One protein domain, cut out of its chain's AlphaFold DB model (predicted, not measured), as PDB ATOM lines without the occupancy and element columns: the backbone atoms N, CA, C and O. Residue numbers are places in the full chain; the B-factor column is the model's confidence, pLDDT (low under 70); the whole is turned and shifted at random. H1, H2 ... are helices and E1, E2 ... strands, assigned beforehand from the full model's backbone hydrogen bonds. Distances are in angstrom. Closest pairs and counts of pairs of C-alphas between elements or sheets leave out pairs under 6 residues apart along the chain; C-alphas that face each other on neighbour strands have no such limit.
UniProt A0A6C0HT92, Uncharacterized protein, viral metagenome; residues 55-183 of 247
ATOM      1  N   GLU A  55     123.701 147.926 204.516       74.56
ATOM      2  CA  GLU A  55     124.430 147.012 205.388       74.56
ATOM      3  C   GLU A  55     125.915 147.372 205.313       74.56
ATOM      4  O   GLU A  55     126.622 147.023 204.365       74.56
ATOM      5  N   HIS A  56     126.354 148.175 206.279       77.25
ATOM      6  CA  HIS A  56     127.727 148.637 206.360       77.25
ATOM      7  C   HIS A  56     128.617 147.558 206.966       77.25
ATOM      8  O   HIS A  56     128.392 147.123 208.095       77.25
ATOM      9  N   ASP A  57     129.674 147.200 206.243       82.44
ATOM     10  CA  ASP A  57     130.779 146.418 206.786       82.44
ATOM     11  C   ASP A  57     131.844 147.388 207.326       82.44
ATOM     12  O   ASP A  57     132.527 148.021 206.518       82.44
ATOM     13  N   PRO A  58     132.014 147.514 208.658       77.38
ATOM     14  CA  PRO A  58     132.973 148.450 209.252       77.38
ATOM     15  C   PRO A  58     134.421 148.155 208.860       77.38
ATOM     16  O   PRO A  58     135.282 149.021 208.969       77.38
ATOM     17  N   ASN A  59     134.699 146.953 208.351       80.06
ATOM     18  CA  ASN A  59     136.035 146.553 207.923       80.06
ATOM     19  C   ASN A  59     136.291 146.820 206.437       80.06
ATOM     20  O   ASN A  59     137.342 146.427 205.923       80.06
ATOM     21  N   LYS A  60     135.338 147.423 205.716       87.44
ATOM     22  CA  LYS A  60     135.483 147.690 204.287       87.44
ATOM     23  C   LYS A  60     135.131 149.133 203.941       87.44
ATOM     24  O   LYS A  60     134.086 149.632 204.350       87.44
ATOM     25  N   PRO A  61     135.953 149.792 203.111       92.06
ATOM     26  CA  PRO A  61     135.605 151.100 202.585       92.06
ATOM     27  C   PRO A  61     134.355 151.003 201.703       92.06
ATOM     28  O   PRO A  61     134.218 150.098 200.870       92.06
ATOM     29  N   THR A  62     133.452 151.963 201.868       91.50
ATOM     30  CA  THR A  62     132.294 152.156 200.996       91.50
ATOM     31  C   THR A  62     132.635 153.182 199.925       91.50
ATOM     32  O   THR A  62     133.179 154.243 200.227       91.50
ATOM     33  N   PHE A  63     132.272 152.882 198.681       90.31
ATOM     34  CA  PHE A  63     132.523 153.754 197.540       90.31
ATOM     35  C   PHE A  63     131.265 154.540 197.177       90.31
ATOM     36  O   PHE A  63     130.179 153.971 197.046       90.31
ATOM     37  N   PHE A  64     131.425 155.847 196.987       88.44
ATOM     38  CA  PHE A  64     130.366 156.771 196.607       88.44
ATOM     39  C   PHE A  64     130.733 157.487 195.312       88.44
ATOM     40  O   PHE A  64     131.869 157.912 195.107       88.44
ATOM     41  N   ALA A  65     129.731 157.670 194.458       85.81
ATOM     42  CA  ALA A  65     129.824 158.563 193.314       85.81
ATOM     43  C   ALA A  65     129.306 159.953 193.708       85.81
ATOM     44  O   ALA A  65     128.240 160.075 194.319       85.81
ATOM     45  N   LEU A  66     130.009 161.015 193.304       82.12
ATOM     46  CA  LEU A  66     129.540 162.389 193.537       82.12
ATOM     47  C   LEU A  66     128.405 162.810 192.599       82.12
ATOM     48  O   LEU A  66     127.581 163.659 192.954       82.12
ATOM     49  N   ASN A  67     128.339 162.198 191.415       79.75
ATOM     50  CA  ASN A  67     127.370 162.529 190.382       79.75
ATOM     51  C   ASN A  67     126.328 161.413 190.220       79.75
ATOM     52  O   ASN A  67     126.673 160.242 190.057       79.75
ATOM     53  N   GLN A  68     125.049 161.795 190.206       79.81
ATOM     54  CA  GLN A  68     123.934 160.875 189.987       79.81
ATOM     55  C   GLN A  68     124.068 160.112 188.660       79.81
ATOM     56  O   GLN A  68     123.868 158.903 188.645       79.81
ATOM     57  N   ASN A  69     124.482 160.775 187.576       77.81
ATOM     58  CA  ASN A  69     124.638 160.145 186.261       77.81
ATOM     59  C   ASN A  69     125.665 159.007 186.291       77.81
ATOM     60  O   ASN A  69     125.487 157.996 185.618       77.81
ATOM     61  N   VAL A  70     126.728 159.164 187.086       74.19
ATOM     62  CA  VAL A  70     127.735 158.116 187.298       74.19
ATOM     63  C   VAL A  70     127.119 156.977 188.103       74.19
ATOM     64  O   VAL A  70     127.207 155.827 187.686       74.19
ATOM     65  N   ALA A  71     126.432 157.283 189.207       78.19
ATOM     66  CA  ALA A  71     125.787 156.279 190.053       78.19
ATOM     67  C   ALA A  71     124.751 155.429 189.291       78.19
ATOM     68  O   ALA A  71     124.686 154.215 189.473       78.19
ATOM     69  N   GLU A  72     123.978 156.041 188.390       79.44
ATOM     70  CA  GLU A  72     122.950 155.364 187.588       79.44
ATOM     71  C   GLU A  72     123.513 154.303 186.636       79.44
ATOM     72  O   GLU A  72     122.789 153.385 186.238       79.44
ATOM     73  N   THR A  73     124.802 154.376 186.289       76.88
ATOM     74  CA  THR A  73     125.450 153.320 185.495       76.88
ATOM     75  C   THR A  73     125.563 151.997 186.256       76.88
ATOM     76  O   THR A  73     125.623 150.942 185.625       76.88
ATOM     77  N   TYR A  74     125.485 152.039 187.591       69.62
ATOM     78  CA  TYR A  74     125.674 150.893 188.482       69.62
ATOM     79  C   TYR A  74     124.364 150.312 189.043       69.62
ATOM     80  O   TYR A  74     124.393 149.291 189.730       69.62
ATOM     81  N   GLY A  75     123.203 150.898 188.717       78.31
ATOM     82  CA  GLY A  75     121.885 150.353 189.065       78.31
ATOM     83  C   GLY A  75     121.067 151.252 189.988       78.31
ATOM     84  O   GLY A  75     120.872 152.430 189.701       78.31
ATOM     85  N   THR A  76     120.501 150.680 191.055       79.25
ATOM     86  CA  THR A  76     119.709 151.431 192.040       79.25
ATOM     87  C   THR A  76     120.603 152.434 192.762       79.25
ATOM     88  O   THR A  76     121.589 152.057 193.388       79.25
ATOM     89  N   VAL A  77     120.236 153.712 192.701       82.88
ATOM     90  CA  VAL A  77     121.009 154.812 193.283       82.88
ATOM     91  C   VAL A  77     120.396 155.199 194.616       82.88
ATOM     92  O   VAL A  77     119.198 155.447 194.689       82.88
ATOM     93  N   SER A  78     121.202 155.308 195.666       86.44
ATOM     94  CA  SER A  78     120.771 155.933 196.919       86.44
ATOM     95  C   SER A  78     121.529 157.238 197.127       86.44
ATOM     96  O   SER A  78     122.741 157.299 196.947       86.44
ATOM     97  N   GLU A  79     120.800 158.296 197.470       87.31
ATOM     98  CA  GLU A  79     121.368 159.582 197.856       87.31
ATOM     99  C   GLU A  79     121.597 159.588 199.361       87.31
ATOM    100  O   GLU A  79     120.668 159.354 200.136       87.31
ATOM    101  N   TYR A  80     122.821 159.920 199.755       88.19
ATOM    102  CA  TYR A  80     123.223 160.082 201.143       88.19
ATOM    103  C   TYR A  80     123.540 161.548 201.434       88.19
ATOM    104  O   TYR A  80     123.924 162.316 200.544       88.19
ATOM    105  N   ILE A  81     123.366 161.929 202.693       88.81
ATOM    106  CA  ILE A  81     123.817 163.200 203.253       88.81
ATOM    107  C   ILE A  81     124.785 162.915 204.394       88.81
ATOM    108  O   ILE A  81     124.622 161.922 205.103       88.81
ATOM    109  N   THR A  82     125.782 163.775 204.556       88.69
ATOM    110  CA  THR A  82     126.730 163.681 205.664       88.69
ATOM    111  C   THR A  82     126.146 164.376 206.888       88.69
ATOM    112  O   THR A  82     125.597 165.476 206.787       88.69
ATOM    113  N   GLU A  83     126.227 163.722 208.039       89.44
ATOM    114  CA  GLU A  83     125.823 164.292 209.331       89.44
ATOM    115  C   GLU A  83     127.022 164.865 210.091       89.44
ATOM    116  O   GLU A  83     126.857 165.744 210.933       89.44
ATOM    117  N   GLN A  84     128.224 164.413 209.734       89.44
ATOM    118  CA  GLN A  84     129.500 164.848 210.289       89.44
ATOM    119  C   GLN A  84     130.479 165.177 209.157       89.44
ATOM    120  O   GLN A  84     130.270 164.773 208.008       89.44
ATOM    121  N   ASP A  85     131.538 165.910 209.491       89.75
ATOM    122  CA  ASP A  85     132.619 166.197 208.553       89.75
ATOM    123  C   ASP A  85     133.532 164.973 208.397       89.75
ATOM    124  O   ASP A  85     133.780 164.232 209.352       89.75
ATOM    125  N   PHE A  86     134.040 164.777 207.181       89.44
ATOM    126  CA  PHE A  86     135.021 163.740 206.867       89.44
ATOM    127  C   PHE A  86     136.420 164.327 206.670       89.44
ATOM    128  O   PHE A  86     136.570 165.362 206.015       89.44
ATOM    129  N   HIS A  87     137.439 163.637 207.179       91.69
ATOM    130  CA  HIS A  87     138.849 163.918 206.904       91.69
ATOM    131  C   HIS A  87     139.332 163.042 205.743       91.69
ATOM    132  O   HIS A  87     139.712 161.888 205.941       91.69
ATOM    133  N   LEU A  88     139.266 163.570 204.520       92.88
ATOM    134  CA  LEU A  88     139.588 162.816 203.305       92.88
ATOM    135  C   LEU A  88     140.922 163.265 202.709       92.88
ATOM    136  O   LEU A  88     141.212 164.462 202.636       92.88
ATOM    137  N   VAL A  89     141.693 162.296 202.218       94.50
ATOM    138  CA  VAL A  89     142.912 162.547 201.442       94.50
ATOM    139  C   VAL A  89     142.551 162.823 199.984       94.50
ATOM    140  O   VAL A  89     141.801 162.065 199.370       94.50
ATOM    141  N   VAL A  90     143.088 163.905 199.426       92.81
ATOM    142  CA  VAL A  90     142.841 164.331 198.043       92.81
ATOM    143  C   VAL A  90     143.892 163.699 197.128       92.81
ATOM    144  O   VAL A  90     145.065 164.050 197.199       92.81
ATOM    145  N   LEU A  91     143.496 162.739 196.290       92.38
ATOM    146  CA  LEU A  91     144.438 161.959 195.469       92.38
ATOM    147  C   LEU A  91     144.703 162.549 194.079       92.38
ATOM    148  O   LEU A  91     145.525 162.021 193.340       92.38
ATOM    149  N   ASP A  92     144.022 163.616 193.688       87.56
ATOM    150  CA  ASP A  92     144.290 164.361 192.453       87.56
ATOM    151  C   ASP A  92     145.145 165.619 192.681       87.56
ATOM    152  O   ASP A  92     145.466 166.335 191.731       87.56
ATOM    153  N   ASP A  93     145.588 165.844 193.920       90.44
ATOM    154  CA  ASP A  93     146.570 166.860 194.274       90.44
ATOM    155  C   ASP A  93     147.996 166.283 194.271       90.44
ATOM    156  O   ASP A  93     148.300 165.283 194.926       90.44
ATOM    157  N   LEU A  94     148.897 166.930 193.530       91.56
ATOM    158  CA  LEU A  94     150.259 166.437 193.329       91.56
ATOM    159  C   LEU A  94     151.104 166.490 194.610       91.56
ATOM    160  O   LEU A  94     151.917 165.593 194.844       91.56
ATOM    161  N   GLU A  95     150.932 167.523 195.436       91.50
ATOM    162  CA  GLU A  95     151.668 167.667 196.697       91.50
ATOM    163  C   GLU A  95     151.245 166.579 197.691       91.50
ATOM    164  O   GLU A  95     152.092 165.893 198.274       91.50
ATOM    165  N   THR A  96     149.937 166.354 197.812       93.69
ATOM    166  CA  THR A  96     149.352 165.283 198.624       93.69
ATOM    167  C   THR A  96     149.840 163.917 198.155       93.69
ATOM    168  O   THR A  96     150.304 163.124 198.970       93.69
ATOM    169  N   MET A  97     149.822 163.660 196.844       93.62
ATOM    170  CA  MET A  97     150.315 162.407 196.266       93.62
ATOM    171  C   MET A  97     151.802 162.179 196.557       93.62
ATOM    172  O   MET A  97     152.201 161.076 196.921       93.62
ATOM    173  N   THR A  98     152.618 163.227 196.432       94.88
ATOM    174  CA  THR A  98     154.062 163.167 196.702       94.88
ATOM    175  C   THR A  98     154.335 162.855 198.169       94.88
ATOM    176  O   THR A  98     155.129 161.968 198.478       94.88
ATOM    177  N   THR A  99     153.644 163.546 199.077       94.69
ATOM    178  CA  THR A  99     153.775 163.333 200.526       94.69
ATOM    179  C   THR A  99     153.338 161.918 200.897       94.69
ATOM    180  O   THR A  99     154.093 161.175 201.520       94.69
ATOM    181  N   LEU A 100     152.163 161.499 200.419       95.75
ATOM    182  CA  LEU A 100     151.623 160.164 200.650       95.75
ATOM    183  C   LEU A 100     152.571 159.077 200.136       95.75
ATOM    184  O   LEU A 100     152.772 158.078 200.816       95.75
ATOM    185  N   TYR A 101     153.161 159.265 198.955       96.75
ATOM    186  CA  TYR A 101     154.096 158.311 198.368       96.75
ATOM    187  C   TYR A 101     155.370 158.151 199.205       96.75
ATOM    188  O   TYR A 101     155.795 157.023 199.456       96.75
ATOM    189  N   ASN A 102     155.963 159.261 199.647       95.94
ATOM    190  CA  ASN A 102     157.211 159.248 200.408       95.94
ATOM    191  C   ASN A 102     157.059 158.563 201.770       95.94
ATOM    192  O   ASN A 102     157.966 157.847 202.195       95.94
ATOM    193  N   ASP A 103     155.905 158.737 202.411       94.88
ATOM    194  CA  ASP A 103     155.642 158.173 203.736       94.88
ATOM    195  C   ASP A 103     155.067 156.742 203.678       94.88
ATOM    196  O   ASP A 103     155.022 156.033 204.685       94.88
ATOM    197  N   ALA A 104     154.607 156.301 202.507       96.25
ATOM    198  CA  ALA A 104     153.934 155.021 202.330       96.25
ATOM    199  C   ALA A 104     154.896 153.818 202.257       96.25
ATOM    200  O   ALA A 104     155.998 153.921 201.715       96.25
ATOM    201  N   PRO A 105     154.462 152.617 202.691       97.81
ATOM    202  CA  PRO A 105     155.205 151.382 202.455       97.81
ATOM    203  C   PRO A 105     155.207 150.999 200.965       97.81
ATOM    204  O   PRO A 105     154.324 151.383 200.195       97.81
ATOM    205  N   GLY A 106     156.173 150.169 200.553       98.06
ATOM    206  CA  GLY A 106     156.417 149.851 199.137       98.06
ATOM    207  C   GLY A 106     155.215 149.278 198.367       98.06
ATOM    208  O   GLY A 106     155.063 149.536 197.175       98.06
ATOM    209  N   ASN A 107     154.315 148.544 199.029       98.00
ATOM    210  CA  ASN A 107     153.080 148.056 198.403       98.00
ATOM    211  C   ASN A 107     152.092 149.194 198.095       98.00
ATOM    212  O   ASN A 107     151.455 149.184 197.046       98.00
ATOM    213  N   ILE A 108     151.985 150.183 198.983       98.25
ATOM    214  CA  ILE A 108     151.135 151.358 198.782       98.25
ATOM    215  C   ILE A 108     151.763 152.280 197.739       98.25
ATOM    216  O   ILE A 108     151.067 152.708 196.826       98.25
ATOM    217  N   GLN A 109     153.082 152.479 197.769       98.19
ATOM    218  CA  GLN A 109     153.809 153.169 196.697       98.19
ATOM    219  C   GLN A 109     153.520 152.550 195.322       98.19
ATOM    220  O   GLN A 109     153.216 153.259 194.361       98.19
ATOM    221  N   HIS A 110     153.553 151.216 195.226       97.38
ATOM    222  CA  HIS A 110     153.212 150.513 193.994       97.38
ATOM    223  C   HIS A 110     151.778 150.817 193.537       97.38
ATOM    224  O   HIS A 110     151.568 151.158 192.372       97.38
ATOM    225  N   ILE A 111     150.810 150.777 194.457       97.38
ATOM    226  CA  ILE A 111     149.410 151.127 194.182       97.38
ATOM    227  C   ILE A 111     149.283 152.574 193.694       97.38
ATOM    228  O   ILE A 111     148.637 152.805 192.677       97.38
ATOM    229  N   LEU A 112     149.934 153.540 194.341       96.06
ATOM    230  CA  LEU A 112     149.881 154.947 193.927       96.06
ATOM    231  C   LEU A 112     150.432 155.137 192.505       96.06
ATOM    232  O   LEU A 112     149.839 155.856 191.701       96.06
ATOM    233  N   THR A 113     151.516 154.437 192.152       95.31
ATOM    234  CA  THR A 113     152.096 154.538 190.801       95.31
ATOM    235  C   THR A 113     151.246 153.892 189.710       95.31
ATOM    236  O   THR A 113     151.092 154.465 188.634       95.31
ATOM    237  N   LYS A 114     150.695 152.699 189.961       93.38
ATOM    238  CA  LYS A 114     149.948 151.924 188.959       93.38
ATOM    239  C   LYS A 114     148.481 152.310 188.910       93.38
ATOM    240  O   LYS A 114     147.935 152.636 187.861       93.38
ATOM    241  N   ASN A 115     147.853 152.320 190.074       93.44
ATOM    242  CA  ASN A 115     146.415 152.433 190.199       93.44
ATOM    243  C   ASN A 115     145.904 153.870 190.303       93.44
ATOM    244  O   ASN A 115     144.724 154.114 190.072       93.44
ATOM    245  N   TYR A 116     146.787 154.817 190.625       91.75
ATOM    246  CA  TYR A 116     146.469 156.247 190.693       91.75
ATOM    247  C   TYR A 116     147.368 157.097 189.788       91.75
ATOM    248  O   TYR A 116     147.230 158.315 189.740       91.75
ATOM    249  N   GLY A 117     148.247 156.454 189.013       92.38
ATOM    250  CA  GLY A 117     149.010 157.097 187.952       92.38
ATOM    251  C   GLY A 117     150.117 158.035 188.425       92.38
ATOM    252  O   GLY A 117     150.591 158.837 187.621       92.38
ATOM    253  N   TYR A 118     150.552 157.972 189.686       95.06
ATOM    254  CA  TYR A 118     151.640 158.828 190.158       95.06
ATOM    255  C   TYR A 118     152.974 158.460 189.493       95.06
ATOM    256  O   TYR A 118     153.478 157.341 189.617       95.06
ATOM    257  N   ARG A 119     153.567 159.413 188.773       94.62
ATOM    258  CA  ARG A 119     154.833 159.249 188.052       94.62
ATOM    259  C   ARG A 119     155.933 160.012 188.769       94.62
ATOM    260  O   ARG A 119     156.225 161.154 188.423       94.62
ATOM    261  N   VAL A 120     156.563 159.336 189.725       92.50
ATOM    262  CA  VAL A 120     157.618 159.876 190.600       92.50
ATOM    263  C   VAL A 120     158.693 160.637 189.815       92.50
ATOM    264  O   VAL A 120     158.976 161.789 190.117       92.50
ATOM    265  N   GLU A 121     159.237 160.039 188.747       93.44
ATOM    266  CA  GLU A 121     160.328 160.630 187.947       93.44
ATOM    267  C   GLU A 121     159.966 161.966 187.290       93.44
ATOM    268  O   GLU A 121     160.833 162.796 187.028       93.44
ATOM    269  N   LYS A 122     158.681 162.161 186.990       93.62
ATOM    270  CA  LYS A 122     158.159 163.350 186.314       93.62
ATOM    271  C   LYS A 122     157.429 164.291 187.261       93.62
ATOM    272  O   LYS A 122     157.007 165.356 186.823       93.62
ATOM    273  N   ASN A 123     157.265 163.883 188.518       92.06
ATOM    274  CA  ASN A 123     156.421 164.538 189.500       92.06
ATOM    275  C   ASN A 123     155.065 164.957 188.899       92.06
ATOM    276  O   ASN A 123     154.697 166.127 188.904       92.06
ATOM    277  N   GLU A 124     154.350 164.002 188.305       92.69
ATOM    278  CA  GLU A 124     153.058 164.245 187.656       92.69
ATOM    279  C   GLU A 124     152.056 163.131 187.984       92.69
ATOM    280  O   GLU A 124     152.440 161.992 188.266       92.69
ATOM    281  N   ILE A 125     150.762 163.444 187.886       88.81
ATOM    282  CA  ILE A 125     149.682 162.452 187.919       88.81
ATOM    283  C   ILE A 125     149.286 162.133 186.474       88.81
ATOM    284  O   ILE A 125     148.832 162.995 185.710       88.81
ATOM    285  N   GLY A 126     149.544 160.890 186.083       86.19
ATOM    286  CA  GLY A 126     149.321 160.352 184.753       86.19
ATOM    287  C   GLY A 126     148.054 159.505 184.643       86.19
ATOM    288  O   GLY A 126     147.027 159.779 185.254       86.19
ATOM    289  N   ILE A 127     148.154 158.488 183.792       84.50
ATOM    290  CA  ILE A 127     147.118 157.485 183.535       84.50
ATOM    291  C   ILE A 127     147.126 156.428 184.642       84.50
ATOM    292  O   ILE A 127     148.200 156.079 185.134       84.50
ATOM    293  N   ARG A 128     145.945 155.901 184.981       85.75
ATOM    294  CA  ARG A 128     145.737 154.968 186.086       85.75
ATOM    295  C   ARG A 128     145.004 153.683 185.674       85.75
ATOM    296  O   ARG A 128     144.060 153.754 184.892       85.75
ATOM    297  N   ASP A 129     145.372 152.546 186.270       83.19
ATOM    298  CA  ASP A 129     144.826 151.216 185.926       83.19
ATOM    299  C   ASP A 129     143.420 150.923 186.517       83.19
ATOM    300  O   ASP A 129     142.670 150.132 185.948       83.19
ATOM    301  N   SER A 130     143.017 151.597 187.608       78.94
ATOM    302  CA  SER A 130     141.693 151.486 188.274       78.94
ATOM    303  C   SER A 130     141.247 150.058 188.661       78.94
ATOM    304  O   SER A 130     140.119 149.635 188.398       78.94
ATOM    305  N   ASP A 131     142.139 149.302 189.293       90.75
ATOM    306  CA  ASP A 131     141.882 148.028 189.953       90.75
ATOM    307  C   ASP A 131     141.188 148.198 191.320       90.75
ATOM    308  O   ASP A 131     141.736 148.743 192.279       90.75
ATOM    309  N   SER A 132     140.002 147.597 191.443       89.62
ATOM    310  CA  SER A 132     139.185 147.683 192.663       89.62
ATOM    311  C   SER A 132     139.828 147.080 193.922       89.62
ATOM    312  O   SER A 132     139.428 147.410 195.042       89.62
ATOM    313  N   THR A 133     140.787 146.157 193.784       93.81
ATOM    314  CA  THR A 133     141.483 145.568 194.941       93.81
ATOM    315  C   THR A 133     142.531 146.541 195.467       93.81
ATOM    316  O   THR A 133     142.639 146.737 196.682       93.81
ATOM    317  N   ALA A 134     143.256 147.197 194.565       95.06
ATOM    318  CA  ALA A 134     144.174 148.279 194.876       95.06
ATOM    319  C   ALA A 134     143.444 149.473 195.513       95.06
ATOM    320  O   ALA A 134     143.919 149.974 196.533       95.06
ATOM    321  N   ASP A 135     142.257 149.844 195.012       93.62
ATOM    322  CA  ASP A 135     141.437 150.917 195.597       93.62
ATOM    323  C   ASP A 135     141.081 150.634 197.061       93.62
ATOM    324  O   ASP A 135     141.310 151.448 197.959       93.62
ATOM    325  N   ARG A 136     140.579 149.421 197.338       94.69
ATOM    326  CA  ARG A 136     140.257 148.987 198.708       94.69
ATOM    327  C   ARG A 136     141.486 148.949 199.604       94.69
ATOM    328  O   ARG A 136     141.386 149.288 200.783       94.69
ATOM    329  N   THR A 137     142.625 148.524 199.062       96.44
ATOM    330  CA  THR A 137     143.883 148.433 199.812       96.44
ATOM    331  C   THR A 137     144.381 149.821 200.203       96.44
ATOM    332  O   THR A 137     144.741 150.022 201.363       96.44
ATOM    333  N   LEU A 138     144.347 150.791 199.282       96.50
ATOM    334  CA  LEU A 138     144.721 152.171 199.587       96.50
ATOM    335  C   LEU A 138     143.760 152.800 200.596       96.50
ATOM    336  O   LEU A 138     144.215 153.354 201.593       96.50
ATOM    337  N   ALA A 139     142.448 152.681 200.380       96.06
ATOM    338  CA  ALA A 139     141.461 153.212 201.316       96.06
ATOM    339  C   ALA A 139     141.666 152.638 202.726       96.06
ATOM    340  O   ALA A 139     141.765 153.395 203.684       96.06
ATOM    341  N   SER A 140     141.839 151.318 202.852       95.31
ATOM    342  CA  SER A 140     142.092 150.676 204.151       95.31
ATOM    343  C   SER A 140     143.383 151.178 204.803       95.31
ATOM    344  O   SER A 140     143.412 151.414 206.008       95.31
ATOM    345  N   TYR A 141     144.447 151.378 204.018       96.19
ATOM    346  CA  TYR A 141     145.697 151.955 204.512       96.19
ATOM    347  C   TYR A 141     145.495 153.366 205.074       96.19
ATOM    348  O   TYR A 141     145.947 153.641 206.184       96.19
ATOM    349  N   LEU A 142     144.796 154.243 204.352       95.56
ATOM    350  CA  LEU A 142     144.514 155.602 204.816       95.56
ATOM    351  C   LEU A 142     143.677 155.589 206.101       95.56
ATOM    352  O   LEU A 142     143.989 156.310 207.048       95.56
ATOM    353  N   CYS A 143     142.681 154.709 206.165       93.19
ATOM    354  CA  CYS A 143     141.801 154.593 207.321       93.19
ATOM    355  C   CYS A 143     142.519 154.089 208.576       93.19
ATOM    356  O   CYS A 143     142.349 154.645 209.659       93.19
ATOM    357  N   ASN A 144     143.406 153.105 208.427       93.56
ATOM    358  CA  ASN A 144     144.241 152.615 209.527       93.56
ATOM    359  C   ASN A 144     145.232 153.666 210.049       93.56
ATOM    360  O   ASN A 144     145.775 153.514 211.139       93.56
ATOM    361  N   ASN A 145     145.453 154.729 209.279       92.94
ATOM    362  CA  ASN A 145     146.313 155.843 209.634       92.94
ATOM    363  C   ASN A 145     145.532 157.102 210.069       92.94
ATOM    364  O   ASN A 145     146.089 158.197 210.099       92.94
ATOM    365  N   GLY A 146     144.252 156.960 210.425       92.00
ATOM    366  CA  GLY A 146     143.464 158.026 211.051       92.00
ATOM    367  C   GLY A 146     142.720 158.954 210.090       92.00
ATOM    368  O   GLY A 146     142.094 159.909 210.547       92.00
ATOM    369  N   HIS A 147     142.748 158.675 208.786       93.12
ATOM    370  CA  HIS A 147     141.908 159.367 207.805       93.12
ATOM    371  C   HIS A 147     140.547 158.671 207.684       93.12
ATOM    372  O   HIS A 147     140.403 157.499 208.010       93.12
ATOM    373  N   ASP A 148     139.533 159.362 207.176       93.81
ATOM    374  CA  ASP A 148     138.231 158.741 206.905       93.81
ATOM    375  C   ASP A 148     138.163 158.075 205.522       93.81
ATOM    376  O   ASP A 148     137.184 157.402 205.199       93.81
ATOM    377  N   GLY A 149     139.197 158.259 204.701       94.69
ATOM    378  CA  GLY A 149     139.307 157.696 203.363       94.69
ATOM    379  C   GLY A 149     139.921 158.687 202.379       94.69
ATOM    380  O   GLY A 149     140.798 159.472 202.747       94.69
ATOM    381  N   TYR A 150     139.472 158.652 201.125       95.06
ATOM    382  CA  TYR A 150     139.990 159.524 200.071       95.06
ATOM    383  C   TYR A 150     138.909 160.051 199.129       95.06
ATOM    384  O   TYR A 150     137.819 159.488 199.010       95.06
ATOM    385  N   ILE A 151     139.266 161.116 198.415       92.94
ATOM    386  CA  ILE A 151     138.518 161.691 197.301       92.94
ATOM    387  C   ILE A 151     139.425 161.839 196.077       92.94
ATOM    388  O   ILE A 151     140.608 162.161 196.187       92.94
ATOM    389  N   LEU A 152     138.849 161.588 194.906       88.50
ATOM    390  CA  LEU A 152     139.455 161.845 193.608       88.50
ATOM    391  C   LEU A 152     138.424 162.563 192.735       88.50
ATOM    392  O   LEU A 152     137.500 161.921 192.230       88.50
ATOM    393  N   GLU A 153     138.556 163.876 192.559       79.00
ATOM    394  CA  GLU A 153     137.604 164.672 191.775       79.00
ATOM    395  C   GLU A 153     137.899 164.588 190.276       79.00
ATOM    396  O   GLU A 153     136.975 164.470 189.460       79.00
ATOM    397  N   HIS A 154     139.184 164.574 189.926       71.50
ATOM    398  CA  HIS A 154     139.689 164.646 188.566       71.50
ATOM    399  C   HIS A 154     140.745 163.564 188.295       71.50
ATOM    400  O   HIS A 154     141.850 163.593 188.824       71.50
ATOM    401  N   GLY A 155     140.437 162.622 187.398       61.44
ATOM    402  CA  GLY A 155     141.405 161.635 186.907       61.44
ATOM    403  C   GLY A 155     141.573 161.702 185.392       61.44
ATOM    404  O   GLY A 155     140.586 161.818 184.660       61.44
ATOM    405  N   LYS A 156     142.816 161.609 184.905       59.72
ATOM    406  CA  LYS A 156     143.110 161.449 183.472       59.72
ATOM    407  C   LYS A 156     142.982 159.979 183.072       59.72
ATOM    408  O   LYS A 156     143.421 159.097 183.804       59.72
ATOM    409  N   THR A 157     142.421 159.729 181.889       57.31
ATOM    410  CA  THR A 157     142.361 158.389 181.282       57.31
ATOM    411  C   THR A 157     143.007 158.373 179.901       57.31
ATOM    412  O   THR A 157     143.168 159.407 179.251       57.31
ATOM    413  N   ASP A 158     143.352 157.172 179.455       52.41
ATOM    414  CA  ASP A 158     144.113 156.810 178.256       52.41
ATOM    415  C   ASP A 158     143.464 157.304 176.952       52.41
ATOM    416  O   ASP A 158     144.123 157.374 175.919       52.41
ATOM    417  N   ALA A 159     142.176 157.657 176.997       56.62
ATOM    418  CA  ALA A 159     141.352 158.001 175.839       56.62
ATOM    419  C   ALA A 159     140.773 159.432 175.889       56.62
ATOM    420  O   ALA A 159     139.683 159.666 175.369       56.62
ATOM    421  N   ASN A 160     141.458 160.388 176.535       53.12
ATOM    422  CA  ASN A 160     140.967 161.760 176.776       53.12
ATOM    423  C   ASN A 160     139.634 161.835 177.557       53.12
ATOM    424  O   ASN A 160     138.992 162.884 177.591       53.12
ATOM    425  N   GLY A 161     139.205 160.741 178.190       54.34
ATOM    426  CA  GLY A 161     138.050 160.734 179.079       54.34
ATOM    427  C   GLY A 161     138.412 161.271 180.463       54.34
ATOM    428  O   GLY A 161     139.541 161.097 180.935       54.34
ATOM    429  N   THR A 162     137.445 161.882 181.137       58.16
ATOM    430  CA  THR A 162     137.554 162.213 182.562       58.16
ATOM    431  C   THR A 162     137.161 160.983 183.370       58.16
ATOM    432  O   THR A 162     136.070 160.443 183.169       58.16
ATOM    433  N   PHE A 163     138.037 160.519 184.263       65.88
ATOM    434  CA  PHE A 163     137.683 159.433 185.171       65.88
ATOM    435  C   PHE A 163     136.518 159.877 186.070       65.88
ATOM    436  O   PHE A 163     136.393 161.055 186.412       65.88
ATOM    437  N   HIS A 164     135.635 158.943 186.416       69.12
ATOM    438  CA  HIS A 164     134.515 159.228 187.301       69.12
ATOM    439  C   HIS A 164     135.004 159.670 188.675       69.12
ATOM    440  O   HIS A 164     135.792 158.973 189.302       69.12
ATOM    441  N   THR A 165     134.495 160.796 189.163       78.25
ATOM    442  CA  THR A 165     134.768 161.230 190.529       78.25
ATOM    443  C   THR A 165     134.411 160.129 191.525       78.25
ATOM    444  O   THR A 165     133.283 159.621 191.516       78.25
ATOM    445  N   GLU A 166     135.364 159.784 192.381       85.12
ATOM    446  CA  GLU A 166     135.279 158.654 193.299       85.12
ATOM    447  C   GLU A 166     135.600 159.095 194.720       85.12
ATOM    448  O   GLU A 166     136.518 159.884 194.955       85.12
ATOM    449  N   ILE A 167     134.833 158.567 195.669       90.69
ATOM    450  CA  ILE A 167     135.081 158.750 197.092       90.69
ATOM    451  C   ILE A 167     135.025 157.393 197.761       90.69
ATOM    452  O   ILE A 167     134.026 156.686 197.631       90.69
ATOM    453  N   ALA A 168     136.069 157.058 198.505       93.50
ATOM    454  CA  ALA A 168     136.093 155.901 199.381       93.50
ATOM    455  C   ALA A 168     136.053 156.390 200.828       93.50
ATOM    456  O   ALA A 168     136.881 157.210 201.214       93.50
ATOM    457  N   ILE A 169     135.096 155.898 201.616       92.81
ATOM    458  CA  ILE A 169     134.915 156.283 203.021       92.81
ATOM    459  C   ILE A 169     134.869 155.033 203.900       92.81
ATOM    460  O   ILE A 169     134.074 154.125 203.643       92.81
ATOM    461  N   CYS A 170     135.660 155.014 204.967       90.75
ATOM    462  CA  CYS A 170     135.593 154.025 206.043       90.75
ATOM    463  C   CYS A 170     134.739 154.532 207.214       90.75
ATOM    464  O   CYS A 170     134.528 155.733 207.357       90.75
ATOM    465  N   ASN A 171     134.270 153.626 208.081       82.81
ATOM    466  CA  ASN A 171     133.609 153.977 209.349       82.81
ATOM    467  C   ASN A 171     132.458 154.996 209.200       82.81
ATOM    468  O   ASN A 171     132.329 155.939 209.978       82.81
ATOM    469  N   ASN A 172     131.632 154.842 208.161       81.25
ATOM    470  CA  ASN A 172     130.614 155.837 207.816       81.25
ATOM    471  C   ASN A 172     129.256 155.634 208.511       81.25
ATOM    472  O   ASN A 172     128.400 156.501 208.358       81.25
ATOM    473  N   GLN A 173     129.074 154.559 209.287       79.50
ATOM    474  CA  GLN A 173     127.795 154.165 209.911       79.50
ATOM    475  C   GLN A 173     127.073 155.323 210.604       79.50
ATOM    476  O   GLN A 173     125.897 155.547 210.343       79.50
ATOM    477  N   ASP A 174     127.808 156.110 211.391       83.56
ATOM    478  CA  ASP A 174     127.242 157.207 212.187       83.56
ATOM    479  C   ASP A 174     127.490 158.594 211.567       83.56
ATOM    480  O   ASP A 174     127.207 159.631 212.172       83.56
ATOM    481  N   LYS A 175     128.076 158.633 210.363       86.50
ATOM    482  CA  LYS A 175     128.483 159.870 209.679       86.50
ATOM    483  C   LYS A 175     127.651 160.168 208.436       86.50
ATOM    484  O   LYS A 175     127.697 161.296 207.935       86.50
ATOM    485  N   ILE A 176     126.887 159.200 207.927       88.50
ATOM    486  CA  ILE A 176     125.990 159.389 206.784       88.50
ATOM    487  C   ILE A 176     124.573 158.923 207.085       88.50
ATOM    488  O   ILE A 176     124.343 157.934 207.768       88.50
ATOM    489  N   ARG A 177     123.609 159.593 206.456       88.00
ATOM    490  CA  ARG A 177     122.207 159.185 206.457       88.00
ATOM    491  C   ARG A 177     121.692 159.057 205.035       88.00
ATOM    492  O   ARG A 177     121.870 159.964 204.218       88.00
ATOM    493  N   CYS A 178     121.010 157.953 204.734       86.88
ATOM    494  CA  CYS A 178     120.295 157.823 203.468       86.88
ATOM    495  C   CYS A 178     119.133 158.818 203.431       86.88
ATOM    496  O   CYS A 178     118.272 158.838 204.311       86.88
ATOM    497  N   LYS A 179     119.113 159.656 202.399       86.31
ATOM    498  CA  LYS A 179     118.065 160.645 202.162       86.31
ATOM    499  C   LYS A 179     116.943 160.072 201.305       86.31
ATOM    500  O   LYS A 179     115.779 160.319 201.602       86.31
ATOM    501  N   ARG A 180     117.281 159.349 200.232       84.62
ATOM    502  CA  ARG A 180     116.308 158.694 199.340       84.62
ATOM    503  C   ARG A 180     116.966 157.644 198.454       84.62
ATOM    504  O   ARG A 180     118.150 157.744 198.151       84.62
ATOM    505  N   THR A 181     116.165 156.704 197.965       81.88
ATOM    506  CA  THR A 181     116.570 155.735 196.945       81.88
ATOM    507  C   THR A 181     115.812 155.989 195.648       81.88
ATOM    508  O   THR A 181     114.596 156.178 195.642       81.88
ATOM    509  N   PHE A 182     116.531 155.950 194.536       78.75
ATOM    510  CA  PHE A 182     116.012 155.990 193.184       78.75
ATOM    511  C   PHE A 182     116.274 154.647 192.523       78.75
ATOM    512  O   PHE A 182     117.404 154.164 192.458       78.75
ATOM    513  N   SER A 183     115.226 154.046 191.980       67.12
ATOM    514  CA  SER A 183     115.419 153.023 190.962       67.12
ATOM    515  C   SER A 183     115.366 153.733 189.617       67.12
ATOM    516  O   SER A 183     114.324 154.330 189.328       67.12
TER     517      SER A 183
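Overview. This is residues 55 to 183 of the 247 residues of an uncharacterized protein of viral metagenome (UniProt A0A6C0HT92). A small, strongly twisted four-stranded sheet, E1, E5, E4 and E3, has helix H4 over one face; at one end of the long axis the helical hairpin H2 and H3 joins on, with H3 packed on H4, and at the other end lies a separate two-stranded ribbon, E2 and E6. Short H1 sits between E1 and E2. The printed part has 129 residues with four named helices and six named strands, in the order E1 H1 E2 E3 H2 H3 H4 E4 E5 E6; the larger sheet, order E1 E5 E4 E3, is mixed, the ribbon antiparallel, and the class mixed, helices and strands. The whole is compact, with a radius of gyration of the C-alphas of 14.9 A and spans of 45 by 34 by 22 A.

Along the chain. E1, residues 62 to 65, begins with C-alpha 62 at (132.294, 152.156, 200.996). H1 is residues 68 to 72, E2 residues 77 to 82, 16.3 A long, and E3 residues 86 to 90, 11.8 A. H2, residues 94 to 103, is 14.3 A long and H3, residues 106 to 115, 13.7 A. H4, residues 132 to 144, spans 18.3 A and begins with C-alpha 132 at (139.185, 147.683, 192.663). E4 is residues 149 to 152 and E5 residues 166 to 169. E6, residues 176 to 182, is 17.2 A long and ends with C-alpha 182 at (116.012, 155.990, 193.184).

Arrangement. E1 and E5 are antiparallel, with N 64 and O 167 2.8 A apart, within hydrogen-bond range. E5 and E4, a hairpin, are antiparallel, with N 152 and O 166 at 2.9 A. E4 and E3 are parallel, with N 151 and O 89 at 2.9 A; E3, H2 H3 H4 and E4 form a strand-helix-strand unit, two parallel neighbour strands with helices between. H4 is on this sheet, making two layers, at a height of 9.2 A; it lies over E5 and, only just, with 3 C-alphas, over E4, slantwise to the strands at 40 degrees to E5 on the local plane. H3 touches H4 at a steep tilt of 47 degrees, opposite ways, the closest C-alphas being those of Ile 111 and Ala 134, 6.0 A. H2 and H3 touch, at a shallow tilt of 27 degrees, opposite ways, closest at Tyr 101 and Gln 109, C-alphas 5.4 A apart. H1 and H2 each only graze the sheet. E2 and E6 are antiparallel, with N 79 and O 180 at 2.8 A; E1 and E2 are near each other. In H1, H2, H3 and H4 every O i to N i+4 pair is within hydrogen-bond range.

Size, cuts and confidence. The C-alphas of Glu 121 and Ser 183, the two farthest apart, are 45.6 A apart. The printed part has no cut. The links H3 to H4, 16 residues, and E4 to E5, 13 residues, are long. The mean pLDDT of the printed part is 86.5; residue 74, residues 155 to 164 and residue 183 are under 70.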